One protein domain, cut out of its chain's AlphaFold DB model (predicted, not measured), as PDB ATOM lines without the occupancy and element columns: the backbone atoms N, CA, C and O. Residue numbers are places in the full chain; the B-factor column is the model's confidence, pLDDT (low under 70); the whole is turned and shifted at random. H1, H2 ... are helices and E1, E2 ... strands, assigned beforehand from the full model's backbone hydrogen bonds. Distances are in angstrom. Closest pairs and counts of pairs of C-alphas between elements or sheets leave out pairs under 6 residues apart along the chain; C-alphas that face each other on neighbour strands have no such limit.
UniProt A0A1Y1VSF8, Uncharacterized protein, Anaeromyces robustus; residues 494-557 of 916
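This is residues 494 to 557 of the 916 residues of an uncharacterized protein of Anaeromyces robustus (UniProt A0A1Y1VSF8). A strongly twisted sheet of four strands, E4, E3, E5 and E6, curled like part of a barrel, makes the body, and the separate hairpin of E1 and E2 makes an arm whose tip, residues 498 to 503, sticks out. One short helix, H1, lies off the sheet in the link from E4 to E5. The 64 printed residues run E1, E2, E3, E4, H1, E5, E6; both sheets are antiparallel, the larger in the order E4, E3, E5, E6, and the class is mostly strand. The whole is only just loose, close to compact, with a radius of gyration of the C-alphas of 13.0 A, and spans 35 by 29 by 22 A.

In the larger sheet, E3, residues 513 to 520, is 21.9 A long and begins at C-alpha 513 (115.753, 160.138, 167.699). E5, residues 542 to 548, is 19.3 A long. The edge strands are E4, residues 523 to 526, and E6, residues 551 to 554, which ends at C-alpha 554 (121.839, 150.845, 171.375). H1 is residues 529 to 532. E1, residues 494 to 499, begins at C-alpha 494 (126.141, 158.463, 157.360) and is 15.6 A long; E2, residues 502 to 507, is 16.2 A long.

E3 and E5 are antiparallel at 144 degrees, with N 515 and O 545 2.8 A apart, within hydrogen-bond range. In the hairpin E3 and E4, N 518 and O 525 are at 2.7 A; in the hairpin E5 and E6, N 546 and O 553 are at 2.8 A. E4, H1 and E5 form a split strand-helix-strand unit, two strands running the same way with E3 between them, its crossover right-handed. H1 is not on the sheet; it is too short for an O i to N i+4 pair, and its one O i to N i+3 pair is within range. In the hairpin E1 and E2, N 495 and O 506 are at 2.7 A. E2 and E3 are apart.

The two C-alphas farthest apart, of Asn 500 and Asn 556, are 38.9 A apart. The printed part has no cut and no long link. Its mean pLDDT is 78.0; 15 residues are under 70, among them residues 530 to 536.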
ATOM      1  N   TYR A 494     125.638 157.971 158.636       85.50
ATOM      2  CA  TYR A 494     126.141 158.463 157.360       85.50
ATOM      3  C   TYR A 494     125.139 158.151 156.270       85.50
ATOM      4  O   TYR A 494     124.626 157.036 156.212       85.50
ATOM      5  N   SER A 495     124.908 159.120 155.394       85.38
ATOM      6  CA  SER A 495     124.375 158.838 154.080       85.38
ATOM      7  C   SER A 495     125.500 158.385 153.162       85.38
ATOM      8  O   SER A 495     126.561 159.013 153.123       85.38
ATOM      9  N   ILE A 496     125.299 157.261 152.478       81.00
ATOM     10  CA  ILE A 496     126.271 156.733 151.521       81.00
ATOM     11  C   ILE A 496     125.593 156.663 150.166       81.00
ATOM     12  O   ILE A 496     124.650 155.899 149.993       81.00
ATOM     13  N   THR A 497     126.096 157.423 149.201       77.81
ATOM     14  CA  THR A 497     125.622 157.370 147.814       77.81
ATOM     15  C   THR A 497     126.719 156.822 146.909       77.81
ATOM     16  O   THR A 497     127.911 157.031 147.146       77.81
ATOM     17  N   ASN A 498     126.327 156.058 145.889       70.25
ATOM     18  CA  ASN A 498     127.238 155.514 144.882       70.25
ATOM     19  C   ASN A 498     126.883 156.097 143.515       70.25
ATOM     20  O   ASN A 498     126.012 155.583 142.813       70.25
ATOM     21  N   ASP A 499     127.592 157.155 143.137       74.75
ATOM     22  CA  ASP A 499     127.410 157.840 141.864       74.75
ATOM     23  C   ASP A 499     128.434 157.306 140.851       74.75
ATOM     24  O   ASP A 499     129.577 157.763 140.782       74.75
ATOM     25  N   ASN A 500     128.033 156.307 140.054       70.19
ATOM     26  CA  ASN A 500     128.857 155.684 139.004       70.19
ATOM     27  C   ASN A 500     130.225 155.151 139.490       70.19
ATOM     28  O   ASN A 500     131.229 155.269 138.787       70.19
ATOM     29  N   GLY A 501     130.275 154.550 140.681       67.00
ATOM     30  CA  GLY A 501     131.497 153.991 141.268       67.00
ATOM     31  C   GLY A 501     132.248 154.950 142.192       67.00
ATOM     32  O   GLY A 501     133.181 154.515 142.868       67.00
ATOM     33  N   ASN A 502     131.834 156.219 142.279       66.62
ATOM     34  CA  ASN A 502     132.302 157.138 143.313       66.62
ATOM     35  C   ASN A 502     131.387 157.030 144.533       66.62
ATOM     36  O   ASN A 502     130.207 157.371 144.468       66.62
ATOM     37  N   ILE A 503     131.944 156.545 145.642       72.56
ATOM     38  CA  ILE A 503     131.224 156.437 146.911       72.56
ATOM     39  C   ILE A 503     131.401 157.747 147.679       72.56
ATOM     40  O   ILE A 503     132.517 158.071 148.092       72.56
ATOM     41  N   ASN A 504     130.305 158.467 147.899       75.38
ATOM     42  CA  ASN A 504     130.271 159.660 148.734       75.38
ATOM     43  C   ASN A 504     129.767 159.299 150.134       75.38
ATOM     44  O   ASN A 504     128.836 158.511 150.285       75.38
ATOM     45  N   PHE A 505     130.398 159.880 151.157       81.75
ATOM     46  CA  PHE A 505     130.012 159.731 152.559       81.75
ATOM     47  C   PHE A 505     129.614 161.099 153.097       81.75
ATOM     48  O   PHE A 505     130.474 161.956 153.308       81.75
ATOM     49  N   GLU A 506     128.330 161.295 153.355       82.62
ATOM     50  CA  GLU A 506     127.821 162.519 153.966       82.62
ATOM     51  C   GLU A 506     127.332 162.210 155.372       82.62
ATOM     52  O   GLU A 506     126.481 161.350 155.587       82.62
ATOM     53  N   LYS A 507     127.888 162.890 156.373       81.62
ATOM     54  CA  LYS A 507     127.406 162.745 157.746       81.62
ATOM     55  C   LYS A 507     125.997 163.331 157.838       81.62
ATOM     56  O   LYS A 507     125.765 164.459 157.412       81.62
ATOM     57  N   SER A 508     125.051 162.561 158.374       79.62
ATOM     58  CA  SER A 508     123.668 163.011 158.502       79.62
ATOM     59  C   SER A 508     123.482 163.770 159.813       79.62
ATOM     60  O   SER A 508     123.236 163.172 160.858       79.62
ATOM     61  N   ASP A 509     123.579 165.096 159.750       68.56
ATOM     62  CA  ASP A 509     123.403 165.969 160.919       68.56
ATOM     63  C   ASP A 509     121.922 166.191 161.285       68.56
ATOM     64  O   ASP A 509     121.612 166.742 162.331       68.56
ATOM     65  N   ASN A 510     120.985 165.715 160.456       69.31
ATOM     66  CA  ASN A 510     119.550 165.986 160.607       69.31
ATOM     67  C   ASN A 510     118.741 164.806 161.184       69.31
ATOM     68  O   ASN A 510     117.518 164.895 161.302       69.31
ATOM     69  N   LYS A 511     119.384 163.677 161.512       75.44
ATOM     70  CA  LYS A 511     118.716 162.467 162.028       75.44
ATOM     71  C   LYS A 511     118.912 162.352 163.545       75.44
ATOM     72  O   LYS A 511     119.896 161.782 164.007       75.44
ATOM     73  N   TYR A 512     117.940 162.851 164.309       77.75
ATOM     74  CA  TYR A 512     117.865 162.708 165.769       77.75
ATOM     75  C   TYR A 512     116.652 161.864 166.171       77.75
ATOM     76  O   TYR A 512     115.586 161.985 165.564       77.75
ATOM     77  N   GLY A 513     116.806 161.022 167.191       79.62
ATOM     78  CA  GLY A 513     115.753 160.138 167.699       79.62
ATOM     79  C   GLY A 513     116.112 158.658 167.610       79.62
ATOM     80  O   GLY A 513     117.278 158.297 167.464       79.62
ATOM     81  N   VAL A 514     115.102 157.794 167.722       85.94
ATOM     82  CA  VAL A 514     115.303 156.344 167.811       85.94
ATOM     83  C   VAL A 514     115.056 155.653 166.473       85.94
ATOM     84  O   VAL A 514     113.992 155.816 165.869       85.94
ATOM     85  N   PHE A 515     116.020 154.841 166.042       88.06
ATOM     86  CA  PHE A 515     116.038 154.200 164.731       88.06
ATOM     87  C   PHE A 515     116.428 152.710 164.803       88.06
ATOM     88  O   PHE A 515     117.307 152.348 165.589       88.06
ATOM     89  N   PRO A 516     115.827 151.838 163.972       90.00
ATOM     90  CA  PRO A 516     116.247 150.448 163.829       90.00
ATOM     91  C   PRO A 516     117.366 150.301 162.787       90.00
ATOM     92  O   PRO A 516     117.225 150.782 161.663       90.00
ATOM     93  N   PHE A 517     118.438 149.578 163.116       89.44
ATOM     94  CA  PHE A 517     119.531 149.262 162.189       89.44
ATOM     95  C   PHE A 517     119.714 147.751 162.030       89.44
ATOM     96  O   PHE A 517     119.932 147.046 163.013       89.44
ATOM     97  N   LYS A 518     119.639 147.262 160.787       87.38
ATOM     98  CA  LYS A 518     119.805 145.859 160.388       87.38
ATOM     99  C   LYS A 518     121.251 145.554 160.001       87.38
ATOM    100  O   LYS A 518     121.847 146.280 159.211       87.38
ATOM    101  N   TYR A 519     121.793 144.453 160.503       83.19
ATOM    102  CA  TYR A 519     123.133 143.974 160.194       83.19
ATOM    103  C   TYR A 519     123.142 143.228 158.850       83.19
ATOM    104  O   TYR A 519     122.554 142.156 158.706       83.19
ATOM    105  N   ILE A 520     123.796 143.798 157.837       75.50
ATOM    106  CA  ILE A 520     123.922 143.233 156.485       75.50
ATOM    107  C   ILE A 520     125.386 143.321 156.057       75.50
ATOM    108  O   ILE A 520     125.947 144.410 155.992       75.50
ATOM    109  N   ASN A 521     126.003 142.184 155.716       69.06
ATOM    110  CA  ASN A 521     127.371 142.117 155.179       69.06
ATOM    111  C   ASN A 521     128.420 142.881 156.018       69.06
ATOM    112  O   ASN A 521     129.289 143.539 155.455       69.06
ATOM    113  N   ASN A 522     128.340 142.793 157.351       70.50
ATOM    114  CA  ASN A 522     129.176 143.525 158.320       70.50
ATOM    115  C   ASN A 522     128.917 145.036 158.451       70.50
ATOM    116  O   ASN A 522     129.739 145.746 159.028       70.50
ATOM    117  N   TYR A 523     127.780 145.530 157.962       76.19
ATOM    118  CA  TYR A 523     127.361 146.921 158.127       76.19
ATOM    119  C   TYR A 523     125.992 147.006 158.794       76.19
ATOM    120  O   TYR A 523     125.121 146.170 158.568       76.19
ATOM    121  N   GLU A 524     125.780 148.061 159.570       86.50
ATOM    122  CA  GLU A 524     124.496 148.379 160.188       86.50
ATOM    123  C   GLU A 524     123.727 149.345 159.279       86.50
ATOM    124  O   GLU A 524     123.997 150.545 159.235       86.50
ATOM    125  N   LYS A 525     122.783 148.819 158.500       87.06
ATOM    126  CA  LYS A 525     121.931 149.585 157.581       87.06
ATOM    127  C   LYS A 525     120.683 150.082 158.307       87.06
ATOM    128  O   LYS A 525     120.021 149.297 158.981       87.06
ATOM    129  N   LEU A 526     120.314 151.350 158.126       87.44
ATOM    130  CA  LEU A 526     119.041 151.872 158.638       87.44
ATOM    131  C   LEU A 526     117.869 151.118 157.990       87.44
ATOM    132  O   LEU A 526     117.793 151.048 156.763       87.44
ATOM    133  N   ILE A 527     116.943 150.586 158.791       84.50
ATOM    134  CA  ILE A 527     115.675 150.063 158.267       84.50
ATOM    135  C   ILE A 527     114.776 151.261 157.974       84.50
ATOM    136  O   ILE A 527     114.361 151.974 158.889       84.50
ATOM    137  N   GLU A 528     114.469 151.496 156.702       79.00
ATOM    138  CA  GLU A 528     113.565 152.577 156.307       79.00
ATOM    139  C   GLU A 528     112.092 152.189 156.453       79.00
ATOM    140  O   GLU A 528     111.724 151.013 156.457       79.00
ATOM    141  N   TYR A 529     111.220 153.197 156.555       73.12
ATOM    142  CA  TYR A 529     109.789 152.987 156.790       73.12
ATOM    143  C   TYR A 529     109.155 152.069 155.734       73.12
ATOM    144  O   TYR A 529     108.370 151.188 156.065       73.12
ATOM    145  N   ASN A 530     109.531 152.204 154.462       68.44
ATOM    146  CA  ASN A 530     108.956 151.378 153.400       68.44
ATOM    147  C   ASN A 530     109.459 149.922 153.433       68.44
ATOM    148  O   ASN A 530     108.687 149.013 153.133       68.44
ATOM    149  N   GLU A 531     110.711 149.683 153.845       66.62
ATOM    150  CA  GLU A 531     111.298 148.335 153.976       66.62
ATOM    151  C   GLU A 531     110.701 147.553 155.168       66.62
ATOM    152  O   GLU A 531     110.654 146.323 155.165       66.62
ATOM    153  N   TYR A 532     110.180 148.260 156.175       68.38
ATOM    154  CA  TYR A 532     109.522 147.678 157.352       68.38
ATOM    155  C   TYR A 532     108.129 147.083 157.044       68.38
ATOM    156  O   TYR A 532     107.727 146.085 157.652       68.38
ATOM    157  N   LEU A 533     107.385 147.660 156.091       64.19
ATOM    158  CA  LEU A 533     106.023 147.220 155.751       64.19
ATOM    159  C   LEU A 533     105.992 145.840 155.063       64.19
ATOM    160  O   LEU A 533     104.950 145.187 155.060       64.19
ATOM    161  N   SER A 534     107.120 145.371 154.513       60.78
ATOM    162  CA  SER A 534     107.221 144.146 153.703       60.78
ATOM    163  C   SER A 534     107.529 142.846 154.467       60.78
ATOM    164  O   SER A 534     107.759 141.824 153.826       60.78
ATOM    165  N   SER A 535     107.490 142.827 155.807       58.09
ATOM    166  CA  SER A 535     107.662 141.621 156.662       58.09
ATOM    167  C   SER A 535     109.038 140.917 156.634       58.09
ATOM    168  O   SER A 535     109.140 139.736 156.949       58.09
ATOM    169  N   SER A 536     110.121 141.625 156.306       65.88
ATOM    170  CA  SER A 536     111.465 141.042 156.118       65.88
ATOM    171  C   SER A 536     112.391 141.051 157.350       65.88
ATOM    172  O   SER A 536     113.602 140.871 157.191       65.88
ATOM    173  N   CYS A 537     111.872 141.304 158.555       73.62
ATOM    174  CA  CYS A 537     112.665 141.259 159.792       73.62
ATOM    175  C   CYS A 537     112.658 139.851 160.393       73.62
ATOM    176  O   CYS A 537     111.596 139.234 160.501       73.62
ATOM    177  N   THR A 538     113.820 139.367 160.823       73.62
ATOM    178  CA  THR A 538     113.966 138.075 161.508       73.62
ATOM    179  C   THR A 538     114.460 138.286 162.935       73.62
ATOM    180  O   THR A 538     114.717 139.408 163.359       73.62
ATOM    181  N   ASP A 539     114.574 137.220 163.721       67.88
ATOM    182  CA  ASP A 539     115.257 137.330 165.006       67.88
ATOM    183  C   ASP A 539     116.733 137.662 164.796       67.88
ATOM    184  O   ASP A 539     117.383 137.099 163.916       67.88
ATOM    185  N   SER A 540     117.274 138.529 165.653       69.38
ATOM    186  CA  SER A 540     118.701 138.859 165.773       69.38
ATOM    187  C   SER A 540     119.394 139.578 164.606       69.38
ATOM    188  O   SER A 540     120.599 139.799 164.699       69.38
ATOM    189  N   ASP A 541     118.693 140.002 163.550       83.19
ATOM    190  CA  ASP A 541     119.324 140.713 162.426       83.19
ATOM    191  C   ASP A 541     119.336 142.240 162.570       83.19
ATOM    192  O   ASP A 541     119.878 142.908 161.699       83.19
ATOM    193  N   PHE A 542     118.792 142.820 163.641       88.50
ATOM    194  CA  PHE A 542     118.817 144.269 163.872       88.50
ATOM    195  C   PHE A 542     118.889 144.635 165.360       88.50
ATOM    196  O   PHE A 542     118.611 143.813 166.234       88.50
ATOM    197  N   LEU A 543     119.238 145.895 165.628       91.25
ATOM    198  CA  LEU A 543     119.197 146.551 166.937       91.25
ATOM    199  C   LEU A 543     118.486 147.904 166.835       91.25
ATOM    200  O   LEU A 543     118.330 148.464 165.748       91.25
ATOM    201  N   ILE A 544     118.057 148.434 167.978       90.06
ATOM    202  CA  ILE A 544     117.428 149.753 168.082       90.06
ATOM    203  C   ILE A 544     118.421 150.719 168.714       90.06
ATOM    204  O   ILE A 544     118.982 150.422 169.765       90.06
ATOM    205  N   TYR A 545     118.612 151.876 168.091       89.06
ATOM    206  CA  TYR A 545     119.575 152.888 168.509       89.06
ATOM    207  C   TYR A 545     118.880 154.216 168.807       89.06
ATOM    208  O   TYR A 545     118.062 154.658 168.007       89.06
ATOM    209  N   ASN A 546     119.227 154.875 169.914       85.44
ATOM    210  CA  ASN A 546     118.872 156.272 170.169       85.44
ATOM    211  C   ASN A 546     120.013 157.185 169.720       85.44
ATOM    212  O   ASN A 546     121.139 157.013 170.180       85.44
ATOM    213  N   CYS A 547     119.725 158.143 168.844       83.12
ATOM    214  CA  CYS A 547     120.685 159.078 168.273       83.12
ATOM    215  C   CYS A 547     120.468 160.490 168.828       83.12
ATOM    216  O   CYS A 547     119.511 161.180 168.463       83.12
ATOM    217  N   GLU A 548     121.394 160.940 169.673       73.56
ATOM    218  CA  GLU A 548     121.396 162.260 170.307       73.56
ATOM    219  C   GLU A 548     122.724 162.962 170.039       73.56
ATOM    220  O   GLU A 548     123.787 162.352 170.146       73.56
ATOM    221  N   LYS A 549     122.683 164.261 169.705       67.25
ATOM    222  CA  LYS A 549     123.894 165.068 169.457       67.25
ATOM    223  C   LYS A 549     124.889 164.369 168.512       67.25
ATOM    224  O   LYS A 549     126.094 164.399 168.742       67.25
ATOM    225  N   GLU A 550     124.360 163.744 167.455       70.50
ATOM    226  CA  GLU A 550     125.118 163.065 166.391       70.50
ATOM    227  C   GLU A 550     125.809 161.751 166.800       70.50
ATOM    228  O   GLU A 550     126.642 161.245 166.044       70.50
ATOM    229  N   ILE A 551     125.486 161.190 167.972       79.00
ATOM    230  CA  ILE A 551     125.971 159.882 168.429       79.00
ATOM    231  C   ILE A 551     124.774 158.985 168.735       79.00
ATOM    232  O   ILE A 551     123.848 159.376 169.440       79.00
ATOM    233  N   CYS A 552     124.818 157.766 168.219       84.69
ATOM    234  CA  CYS A 552     123.814 156.737 168.408       84.69
ATOM    235  C   CYS A 552     124.306 155.668 169.380       84.69
ATOM    236  O   CYS A 552     125.432 155.186 169.263       84.69
ATOM    237  N   TYR A 553     123.461 155.251 170.309       85.06
ATOM    238  CA  TYR A 553     123.755 154.161 171.237       85.06
ATOM    239  C   TYR A 553     122.603 153.158 171.246       85.06
ATOM    240  O   TYR A 553     121.448 153.569 171.099       85.06
ATOM    241  N   PRO A 554     122.886 151.848 171.362       87.38
ATOM    242  CA  PRO A 554     121.839 150.845 171.375       87.38
ATOM    243  C   PRO A 554     120.993 151.019 172.637       87.38
ATOM    244  O   PRO A 554     121.510 151.342 173.709       87.38
ATOM    245  N   ILE A 555     119.688 150.822 172.509       86.62
ATOM    246  CA  ILE A 555     118.731 150.982 173.600       86.62
ATOM    247  C   ILE A 555     117.822 149.773 173.703       86.62
ATOM    248  O   ILE A 555     117.573 149.051 172.735       86.62
ATOM    249  N   ASN A 556     117.254 149.610 174.888       85.50
ATOM    250  CA  ASN A 556     116.154 148.693 175.066       85.50
ATOM    251  C   ASN A 556     114.892 149.330 174.430       85.50
ATOM    252  O   ASN A 556     114.620 150.525 174.603       85.50
ATOM    253  N   ALA A 557     114.124 148.550 173.673       90.62
ATOM    254  CA  ALA A 557     112.862 148.997 173.088       90.62
ATOM    255  C   ALA A 557     111.993 147.812 172.658       90.62
ATOM    256  O   ALA A 557     112.483 146.711 172.415       90.62
TER     257      ALA A 557